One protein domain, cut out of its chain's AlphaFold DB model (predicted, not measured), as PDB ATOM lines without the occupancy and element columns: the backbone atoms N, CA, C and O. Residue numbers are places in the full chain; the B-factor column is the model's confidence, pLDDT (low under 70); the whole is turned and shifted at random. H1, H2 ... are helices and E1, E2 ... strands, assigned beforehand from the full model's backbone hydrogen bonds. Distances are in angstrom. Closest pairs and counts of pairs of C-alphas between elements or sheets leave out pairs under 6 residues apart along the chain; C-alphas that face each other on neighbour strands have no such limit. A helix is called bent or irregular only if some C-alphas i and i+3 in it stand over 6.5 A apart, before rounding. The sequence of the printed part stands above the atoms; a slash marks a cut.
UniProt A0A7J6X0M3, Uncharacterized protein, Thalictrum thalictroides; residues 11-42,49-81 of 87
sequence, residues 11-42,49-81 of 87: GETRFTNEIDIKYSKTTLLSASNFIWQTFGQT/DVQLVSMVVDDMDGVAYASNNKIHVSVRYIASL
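What this domain is: This is residues 11 to 42 and 49 to 81 of the 87 residues of an uncharacterized protein of Thalictrum thalictroides (UniProt A0A7J6X0M3). A helix bent into an L, H1, has its short arm H1a packed on the short helix H2 near one end of a small three-stranded sheet, while its long arm H1b runs away from that corner, and residues 34 to 40 stick out past the body. The printed part has 65 residues, with two named helices and three named strands in the order H1, E1, E2, E3, H2. The sheet is mixed, in the order E1, E3, E2, and the class is mixed, helices and strands. The whole is elongated, spanning 37 by 22 by 19 A, and only just loose, close to compact, with a radius of gyration of the C-alphas of 13.1 A.

How they stand to each other: H1, residues 11 to 38, was assigned as one helix by its hydrogen bonds but is bent: C-alphas 18 and 21 are 9.9 A apart, and its arms H1a, residues 11 to 18, and H1b, residues 21 to 38, are about perpendicular at 85 degrees. E1, residues 54 to 58, is parallel to E3, residues 70 to 74, at 27 degrees, with N 56 and O 71 2.8 A apart, within hydrogen-bond range. E2, residues 64 to 67, and E3 form an antiparallel hairpin at 157 degrees, with N 67 and O 70 2.9 A apart. H1b only grazes the sheet with residues 21 to 28; its closest C-alphas to E1 are those of Ser 24 and Met 55, 7.9 A. H2, residues 75 to 80, touches H1a, closest at the C-alphas of Ala 79 and Gly 11, 3.7 A. H1b and H2 are apart. Every O i to N i+4 pair is within hydrogen-bond range in H1a, H1b and H2.

Where its parts are: H1a begins at C-alpha 11 (9.551, 15.708, -28.657). H1b measures 25.7 A and ends at C-alpha 38 (18.304, -10.531, -44.685). E1 measures 12.6 A, E2 10.3 A and E3 12.9 A. H2 ends at C-alpha 80 (3.112, 12.478, -30.887).

The domain as a whole: The farthest C-alphas, Thr 13 and Gly 40, are 38.4 A apart. Residues 43 to 48 are not printed, with 13.6 A between C-alphas 42 and 49. No printed residue is under 70 in pLDDT.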
ATOM      1  N   GLY A  11       8.889  16.813 -27.971       87.62
ATOM      2  CA  GLY A  11       9.551  15.708 -28.657       87.62
ATOM      3  C   GLY A  11      11.018  15.568 -28.274       87.62
ATOM      4  O   GLY A  11      11.496  14.451 -28.119       87.62
ATOM      5  N   GLU A  12      11.724  16.672 -28.039       85.31
ATOM      6  CA  GLU A  12      13.099  16.622 -27.552       85.31
ATOM      7  C   GLU A  12      13.180  16.182 -26.090       85.31
ATOM      8  O   GLU A  12      14.041  15.371 -25.747       85.31
ATOM      9  N   THR A  13      12.280  16.672 -25.229       89.31
ATOM     10  CA  THR A  13      12.185  16.196 -23.839       89.31
ATOM     11  C   THR A  13      11.987  14.687 -23.820       89.31
ATOM     12  O   THR A  13      12.694  13.968 -23.115       89.31
ATOM     13  N   ARG A  14      11.077  14.189 -24.658       89.94
ATOM     14  CA  ARG A  14      10.826  12.760 -24.781       89.94
ATOM     15  C   ARG A  14      12.003  11.998 -25.372       89.94
ATOM     16  O   ARG A  14      12.371  10.954 -24.843       89.94
ATOM     17  N   PHE A  15      12.625  12.520 -26.428       90.62
ATOM     18  CA  PHE A  15      13.836  11.920 -26.971       90.62
ATOM     19  C   PHE A  15      14.905  11.819 -25.887       90.62
ATOM     20  O   PHE A  15      15.499  10.770 -25.740       90.62
ATOM     21  N   THR A  16      15.116  12.855 -25.085       90.81
ATOM     22  CA  THR A  16      16.147  12.854 -24.041       90.81
ATOM     23  C   THR A  16      15.835  11.875 -22.908       90.81
ATOM     24  O   THR A  16      16.746  11.207 -22.424       90.81
ATOM     25  N   ASN A  17      14.569  11.774 -22.498       89.69
ATOM     26  CA  ASN A  17      14.176  11.017 -21.309       89.69
ATOM     27  C   ASN A  17      13.851   9.541 -21.583       89.69
ATOM     28  O   ASN A  17      14.067   8.707 -20.708       89.69
ATOM     29  N   GLU A  18      13.294   9.222 -22.753       90.00
ATOM     30  CA  GLU A  18      12.739   7.890 -23.049       90.00
ATOM     31  C   GLU A  18      13.504   7.138 -24.137       90.00
ATOM     32  O   GLU A  18      13.598   5.914 -24.081       90.00
ATOM     33  N   ILE A  19      14.012   7.851 -25.146       90.38
ATOM     34  CA  ILE A  19      14.694   7.228 -26.286       90.38
ATOM     35  C   ILE A  19      16.194   7.262 -26.034       90.38
ATOM     36  O   ILE A  19      16.803   6.230 -25.864       90.38
ATOM     37  N   ASP A  20      16.778   8.442 -25.932       91.19
ATOM     38  CA  ASP A  20      18.185   8.736 -25.719       91.19
ATOM     39  C   ASP A  20      19.127   8.308 -26.867       91.19
ATOM     40  O   ASP A  20      18.782   7.629 -27.844       91.19
ATOM     41  N   ILE A  21      20.376   8.773 -26.770       93.00
ATOM     42  CA  ILE A  21      21.423   8.496 -27.762       93.00
ATOM     43  C   ILE A  21      21.869   7.027 -27.715       93.00
ATOM     44  O   ILE A  21      22.243   6.462 -28.748       93.00
ATOM     45  N   LYS A  22      21.894   6.412 -26.532       95.31
ATOM     46  CA  LYS A  22      22.387   5.048 -26.334       95.31
ATOM     47  C   LYS A  22      21.446   4.051 -26.999       95.31
ATOM     48  O   LYS A  22      21.912   3.254 -27.812       95.31
ATOM     49  N   TYR A  23      20.151   4.129 -26.717       92.75
ATOM     50  CA  TYR A  23      19.141   3.298 -27.359       92.75
ATOM     51  C   TYR A  23      19.152   3.503 -28.872       92.75
ATOM     52  O   TYR A  23      19.200   2.529 -29.616       92.75
ATOM     53  N   SER A  24      19.207   4.758 -29.338       93.69
ATOM     54  CA  SER A  24      19.248   5.070 -30.771       93.69
ATOM     55  C   SER A  24      20.419   4.369 -31.471       93.69
ATOM     56  O   SER A  24      20.243   3.750 -32.519       93.69
ATOM     57  N   LYS A  25      21.615   4.380 -30.869       93.94
ATOM     58  CA  LYS A  25      22.782   3.652 -31.394       93.94
ATOM     59  C   LYS A  25      22.578   2.138 -31.398       93.94
ATOM     60  O   LYS A  25      22.912   1.491 -32.390       93.94
ATOM     61  N   THR A  26      22.041   1.569 -30.319       95.06
ATOM     62  CA  THR A  26      21.751   0.131 -30.240       95.06
ATOM     63  C   THR A  26      20.744  -0.293 -31.309       95.06
ATOM     64  O   THR A  26      20.958  -1.297 -31.987       95.06
ATOM     65  N   THR A  27      19.697   0.500 -31.527       93.75
ATOM     66  CA  THR A  27      18.687   0.263 -32.563       93.75
ATOM     67  C   THR A  27      19.284   0.358 -33.966       93.75
ATOM     68  O   THR A  27      19.044  -0.528 -34.782       93.75
ATOM     69  N   LEU A  28      20.136   1.353 -34.248       93.00
ATOM     70  CA  LEU A  28      20.850   1.452 -35.533       93.00
ATOM     71  C   LEU A  28      21.757   0.242 -35.795       93.00
ATOM     72  O   LEU A  28      21.809  -0.265 -36.918       93.00
ATOM     73  N   LEU A  29      22.454  -0.244 -34.764       92.88
ATOM     74  CA  LEU A  29      23.284  -1.444 -34.864       92.88
ATOM     75  C   LEU A  29      22.430  -2.690 -35.141       92.88
ATOM     76  O   LEU A  29      22.763  -3.480 -36.021       92.88
ATOM     77  N   SER A  30      21.316  -2.847 -34.423       94.88
ATOM     78  CA  SER A  30      20.376  -3.953 -34.628       94.88
ATOM     79  C   SER A  30      19.788  -3.945 -36.041       94.88
ATOM     80  O   SER A  30      19.819  -4.974 -36.713       94.88
ATOM     81  N   ALA A  31      19.354  -2.784 -36.536       91.56
ATOM     82  CA  ALA A  31      18.841  -2.629 -37.895       91.56
ATOM     83  C   ALA A  31      19.901  -2.951 -38.959       91.56
ATOM     84  O   ALA A  31      19.606  -3.641 -39.933       91.56
ATOM     85  N   SER A  32      21.149  -2.511 -38.757       91.06
ATOM     86  CA  SER A  32      22.258  -2.835 -39.667       91.06
ATOM     87  C   SER A  32      22.502  -4.343 -39.726       91.06
ATOM     88  O   SER A  32      22.591  -4.914 -40.811       91.06
ATOM     89  N   ASN A  33      22.526  -5.008 -38.567       92.06
ATOM     90  CA  ASN A  33      22.667  -6.462 -38.486       92.06
ATOM     91  C   ASN A  33      21.505  -7.197 -39.163       92.06
ATOM     92  O   ASN A  33      21.743  -8.163 -39.883       92.06
ATOM     93  N   PHE A  34      20.268  -6.735 -38.956       93.81
ATOM     94  CA  PHE A  34      19.086  -7.298 -39.606       93.81
ATOM     95  C   PHE A  34      19.216  -7.234 -41.132       93.81
ATOM     96  O   PHE A  34      19.104  -8.262 -41.792       93.81
ATOM     97  N   ILE A  35      19.558  -6.065 -41.685       90.69
ATOM     98  CA  ILE A  35      19.776  -5.880 -43.129       90.69
ATOM     99  C   ILE A  35      20.856  -6.838 -43.641       90.69
ATOM    100  O   ILE A  35      20.638  -7.541 -44.628       90.69
ATOM    101  N   TRP A  36      22.005  -6.909 -42.961       92.12
ATOM    102  CA  TRP A  36      23.094  -7.794 -43.380       92.12
ATOM    103  C   TRP A  36      22.679  -9.265 -43.397       92.12
ATOM    104  O   TRP A  36      23.057  -9.990 -44.312       92.12
ATOM    105  N   GLN A  37      21.880  -9.709 -42.429       94.31
ATOM    106  CA  GLN A  37      21.361 -11.074 -42.400       94.31
ATOM    107  C   GLN A  37      20.331 -11.317 -43.507       94.31
ATOM    108  O   GLN A  37      20.433 -12.310 -44.222       94.31
ATOM    109  N   THR A  38      19.374 -10.402 -43.686       95.19
ATOM    110  CA  THR A  38      18.304 -10.531 -44.685       95.19
ATOM    111  C   THR A  38      18.845 -10.614 -46.110       95.19
ATOM    112  O   THR A  38      18.336 -11.395 -46.908       95.19
ATOM    113  N   PHE A  39      19.884  -9.840 -46.430       92.50
ATOM    114  CA  PHE A  39      20.458  -9.788 -47.778       92.50
ATOM    115  C   PHE A  39      21.737 -10.619 -47.944       92.50
ATOM    116  O   PHE A  39      22.401 -10.509 -48.971       92.50
ATOM    117  N   GLY A  40      22.110 -11.436 -46.953       92.56
ATOM    118  CA  GLY A  40      23.300 -12.289 -47.030       92.56
ATOM    119  C   GLY A  40      24.638 -11.536 -47.032       92.56
ATOM    120  O   GLY A  40      25.652 -12.111 -47.405       92.56
ATOM    121  N   GLN A  41      24.676 -10.279 -46.580       91.25
ATOM    122  CA  GLN A  41      25.876  -9.430 -46.518       91.25
ATOM    123  C   GLN A  41      26.693  -9.673 -45.237       91.25
ATOM    124  O   GLN A  41      27.034  -8.752 -44.482       91.25
ATOM    125  N   THR A  42      26.951 -10.940 -44.923       87.38
ATOM    126  CA  THR A  42      27.575 -11.326 -43.651       87.38
ATOM    127  C   THR A  42      29.059 -10.961 -43.606       87.38
ATOM    128  O   THR A  42      29.553 -10.579 -42.540       87.38
ATOM    129  N   ASP A  49      29.638   0.073 -49.149       87.25
ATOM    130  CA  ASP A  49      30.723   0.922 -48.637       87.25
ATOM    131  C   ASP A  49      30.179   2.248 -48.074       87.25
ATOM    132  O   ASP A  49      30.210   3.308 -48.697       87.25
ATOM    133  N   VAL A  50      29.572   2.158 -46.891       84.44
ATOM    134  CA  VAL A  50      29.100   3.290 -46.097       84.44
ATOM    135  C   VAL A  50      29.812   3.235 -44.759       84.44
ATOM    136  O   VAL A  50      29.467   2.446 -43.883       84.44
ATOM    137  N   GLN A  51      30.800   4.111 -44.595       80.94
ATOM    138  CA  GLN A  51      31.637   4.143 -43.394       80.94
ATOM    139  C   GLN A  51      30.876   4.589 -42.138       80.94
ATOM    140  O   GLN A  51      31.256   4.232 -41.025       80.94
ATOM    141  N   LEU A  52      29.809   5.382 -42.299       85.00
ATOM    142  CA  LEU A  52      29.026   5.895 -41.182       85.00
ATOM    143  C   LEU A  52      27.578   6.154 -41.591       85.00
ATOM    144  O   LEU A  52      27.310   6.961 -42.480       85.00
ATOM    145  N   VAL A  53      26.654   5.525 -40.866       88.25
ATOM    146  CA  VAL A  53      25.252   5.946 -40.812       88.25
ATOM    147  C   VAL A  53      25.067   6.786 -39.555       88.25
ATOM    148  O   VAL A  53      25.494   6.396 -38.469       88.25
ATOM    149  N   SER A  54      24.439   7.948 -39.696       91.25
ATOM    150  CA  SER A  54      24.104   8.809 -38.558       91.25
ATOM    151  C   SER A  54      22.604   9.045 -38.480       91.25
ATOM    152  O   SER A  54      21.906   8.981 -39.487       91.25
ATOM    153  N   MET A  55      22.114   9.305 -37.274       93.50
ATOM    154  CA  MET A  55      20.739   9.721 -37.043       93.50
ATOM    155  C   MET A  55      20.733  11.159 -36.537       93.50
ATOM    156  O   MET A  55      21.567  11.526 -35.704       93.50
ATOM    157  N   VAL A  56      19.794  11.945 -37.048       93.06
ATOM    158  CA  VAL A  56      19.518  13.312 -36.622       93.06
ATOM    159  C   VAL A  56      18.044  13.392 -36.237       93.06
ATOM    160  O   VAL A  56      17.189  12.835 -36.925       93.06
ATOM    161  N   VAL A  57      17.764  14.031 -35.106       92.38
ATOM    162  CA  VAL A  57      16.400  14.360 -34.691       92.38
ATOM    163  C   VAL A  57      16.181  15.817 -35.051       92.38
ATOM    164  O   VAL A  57      16.836  16.679 -34.473       92.38
ATOM    165  N   ASP A  58      15.296  16.067 -36.009       91.19
ATOM    166  CA  ASP A  58      15.090  17.388 -36.601       91.19
ATOM    167  C   ASP A  58      13.613  17.792 -36.553       91.19
ATOM    168  O   ASP A  58      12.711  16.947 -36.493       91.19
ATOM    169  N   ASP A  59      13.353  19.099 -36.598       89.88
ATOM    170  CA  ASP A  59      11.994  19.614 -36.744       89.88
ATOM    171  C   ASP A  59      11.533  19.525 -38.202       89.88
ATOM    172  O   ASP A  59      11.937  20.313 -39.056       89.88
ATOM    173  N   MET A  60      10.704  18.526 -38.491       91.44
ATOM    174  CA  MET A  60      10.208  18.228 -39.833       91.44
ATOM    175  C   MET A  60       8.822  17.580 -39.781       91.44
ATOM    176  O   MET A  60       8.434  16.991 -38.767       91.44
ATOM    177  N   ASP A  61       8.098  17.640 -40.895       88.94
ATOM    178  CA  ASP A  61       6.843  16.908 -41.067       88.94
ATOM    179  C   ASP A  61       7.081  15.417 -41.358       88.94
ATOM    180  O   ASP A  61       8.171  14.987 -41.741       88.94
ATOM    181  N   GLY A  62       6.028  14.616 -41.186       91.94
ATOM    182  CA  GLY A  62       6.094  13.166 -41.353       91.94
ATOM    183  C   GLY A  62       6.847  12.466 -40.219       91.94
ATOM    184  O   GLY A  62       7.011  13.004 -39.127       91.94
ATOM    185  N   VAL A  63       7.265  11.223 -40.471       94.44
ATOM    186  CA  VAL A  63       7.869  10.347 -39.452       94.44
ATOM    187  C   VAL A  63       9.393  10.396 -39.511       94.44
ATOM    188  O   VAL A  63      10.054  10.801 -38.554       94.44
ATOM    189  N   ALA A  64       9.953   9.966 -40.640       94.69
ATOM    190  CA  ALA A  64      11.386   9.869 -40.866       94.69
ATOM    191  C   ALA A  64      11.690   9.809 -42.370       94.69
ATOM    192  O   ALA A  64      10.857   9.355 -43.155       94.69
ATOM    193  N   TYR A  65      12.900  10.205 -42.759       94.81
ATOM    194  CA  TYR A  65      13.447   9.946 -44.093       94.81
ATOM    195  C   TYR A  65      14.951   9.668 -44.027       94.81
ATOM    196  O   TYR A  65      15.614   9.971 -43.036       94.81
ATOM    197  N   ALA A  66      15.504   9.093 -45.097       93.00
ATOM    198  CA  ALA A  66      16.935   8.845 -45.217       93.00
ATOM    199  C   ALA A  66      17.525   9.573 -46.430       93.00
ATOM    200  O   ALA A  66      16.974   9.511 -47.527       93.00
ATOM    201  N   SER A  67      18.657  10.248 -46.239       91.81
ATOM    202  CA  SER A  67      19.410  10.911 -47.308       91.81
ATOM    203  C   SER A  67      20.885  11.019 -46.931       91.81
ATOM    204  O   SER A  67      21.209  11.272 -45.775       91.81
ATOM    205  N   ASN A  68      21.796  10.813 -47.888       90.88
ATOM    206  CA  ASN A  68      23.247  10.965 -47.689       90.88
ATOM    207  C   ASN A  68      23.798  10.237 -46.444       90.88
ATOM    208  O   ASN A  68      24.576  10.800 -45.676       90.88
ATOM    209  N   ASN A  69      23.377   8.983 -46.228       90.00
ATOM    210  CA  ASN A  69      23.743   8.157 -45.065       90.00
ATOM    211  C   ASN A  69      23.300   8.739 -43.704       90.00
ATOM    212  O   ASN A  69      23.812   8.356 -42.649       90.00
ATOM    213  N   LYS A  70      22.333   9.658 -43.714       92.12
ATOM    214  CA  LYS A  70      21.674  10.190 -42.525       92.12
ATOM    215  C   LYS A  70      20.231   9.730 -42.486       92.12
ATOM    216  O   LYS A  70      19.544   9.748 -43.505       92.12
ATOM    217  N   ILE A  71      19.783   9.347 -41.305       93.81
ATOM    218  CA  ILE A  71      18.380   9.120 -40.993       93.81
ATOM    219  C   ILE A  71      17.908  10.355 -40.235       93.81
ATOM    220  O   ILE A  71      18.433  10.658 -39.168       93.81
ATOM    221  N   HIS A  72      16.947  11.070 -40.801       94.25
ATOM    222  CA  HIS A  72      16.294  12.205 -40.165       94.25
ATOM    223  C   HIS A  72      14.991  11.712 -39.545       94.25
ATOM    224  O   HIS A  72      14.181  11.090 -40.234       94.25
ATOM    225  N   VAL A  73      14.808  11.949 -38.251       93.81
ATOM    226  CA  VAL A  73      13.609  11.561 -37.504       93.81
ATOM    227  C   VAL A  73      12.931  12.818 -36.985       93.81
ATOM    228  O   VAL A  73      13.585  13.688 -36.415       93.81
ATOM    229  N   SER A  74      11.618  12.902 -37.176       93.69
ATOM    230  CA  SER A  74      10.845  14.074 -36.784       93.69
ATOM    231  C   SER A  74      10.716  14.180 -35.268       93.69
ATOM    232  O   SER A  74      10.166  13.292 -34.608       93.69
ATOM    233  N   VAL A  75      11.130  15.321 -34.715       91.81
ATOM    234  CA  VAL A  75      10.853  15.668 -33.317       91.81
ATOM    235  C   VAL A  75       9.347  15.852 -33.072       91.81
ATOM    236  O   VAL A  75       8.853  15.507 -31.998       91.81
ATOM    237  N   ARG A  76       8.582  16.302 -34.084       91.94
ATOM    238  CA  ARG A  76       7.110  16.408 -34.021       91.94
ATOM    239  C   ARG A  76       6.477  15.033 -33.881       91.94
ATOM    240  O   ARG A  76       5.585  14.841 -33.056       91.94
ATOM    241  N   TYR A  77       6.966  14.061 -34.649       92.19
ATOM    242  CA  TYR A  77       6.483  12.691 -34.550       92.19
ATOM    243  C   TYR A  77       6.816  12.071 -33.192       92.19
ATOM    244  O   TYR A  77       5.934  11.489 -32.564       92.19
ATOM    245  N   ILE A  78       8.039  12.256 -32.685       91.50
ATOM    246  CA  ILE A  78       8.420  11.773 -31.349       91.50
ATOM    247  C   ILE A  78       7.499  12.353 -30.266       91.50
ATOM    248  O   ILE A  78       7.028  11.609 -29.404       91.50
ATOM    249  N   ALA A  79       7.167  13.646 -30.336       90.12
ATOM    250  CA  ALA A  79       6.201  14.265 -29.425       90.12
ATOM    251  C   ALA A  79       4.824  13.575 -29.475       90.12
ATOM    252  O   ALA A  79       4.159  13.434 -28.451       90.12
ATOM    253  N   SER A  80       4.416  13.107 -30.656       88.06
ATOM    254  CA  SER A  80       3.112  12.478 -30.887       88.06
ATOM    255  C   SER A  80       2.993  11.027 -30.408       88.06
ATOM    256  O   SER A  80       1.868  10.553 -30.256       88.06
ATOM    257  N   LEU A  81       4.102  10.331 -30.100       77.19
ATOM    258  CA  LEU A  81       4.139   8.901 -29.714       77.19
ATOM    259  C   LEU A  81       3.390   8.568 -28.394       77.19
ATOM    260  O   LEU A  81       3.620   7.538 -27.767       77.19
TER     261      LEU A  81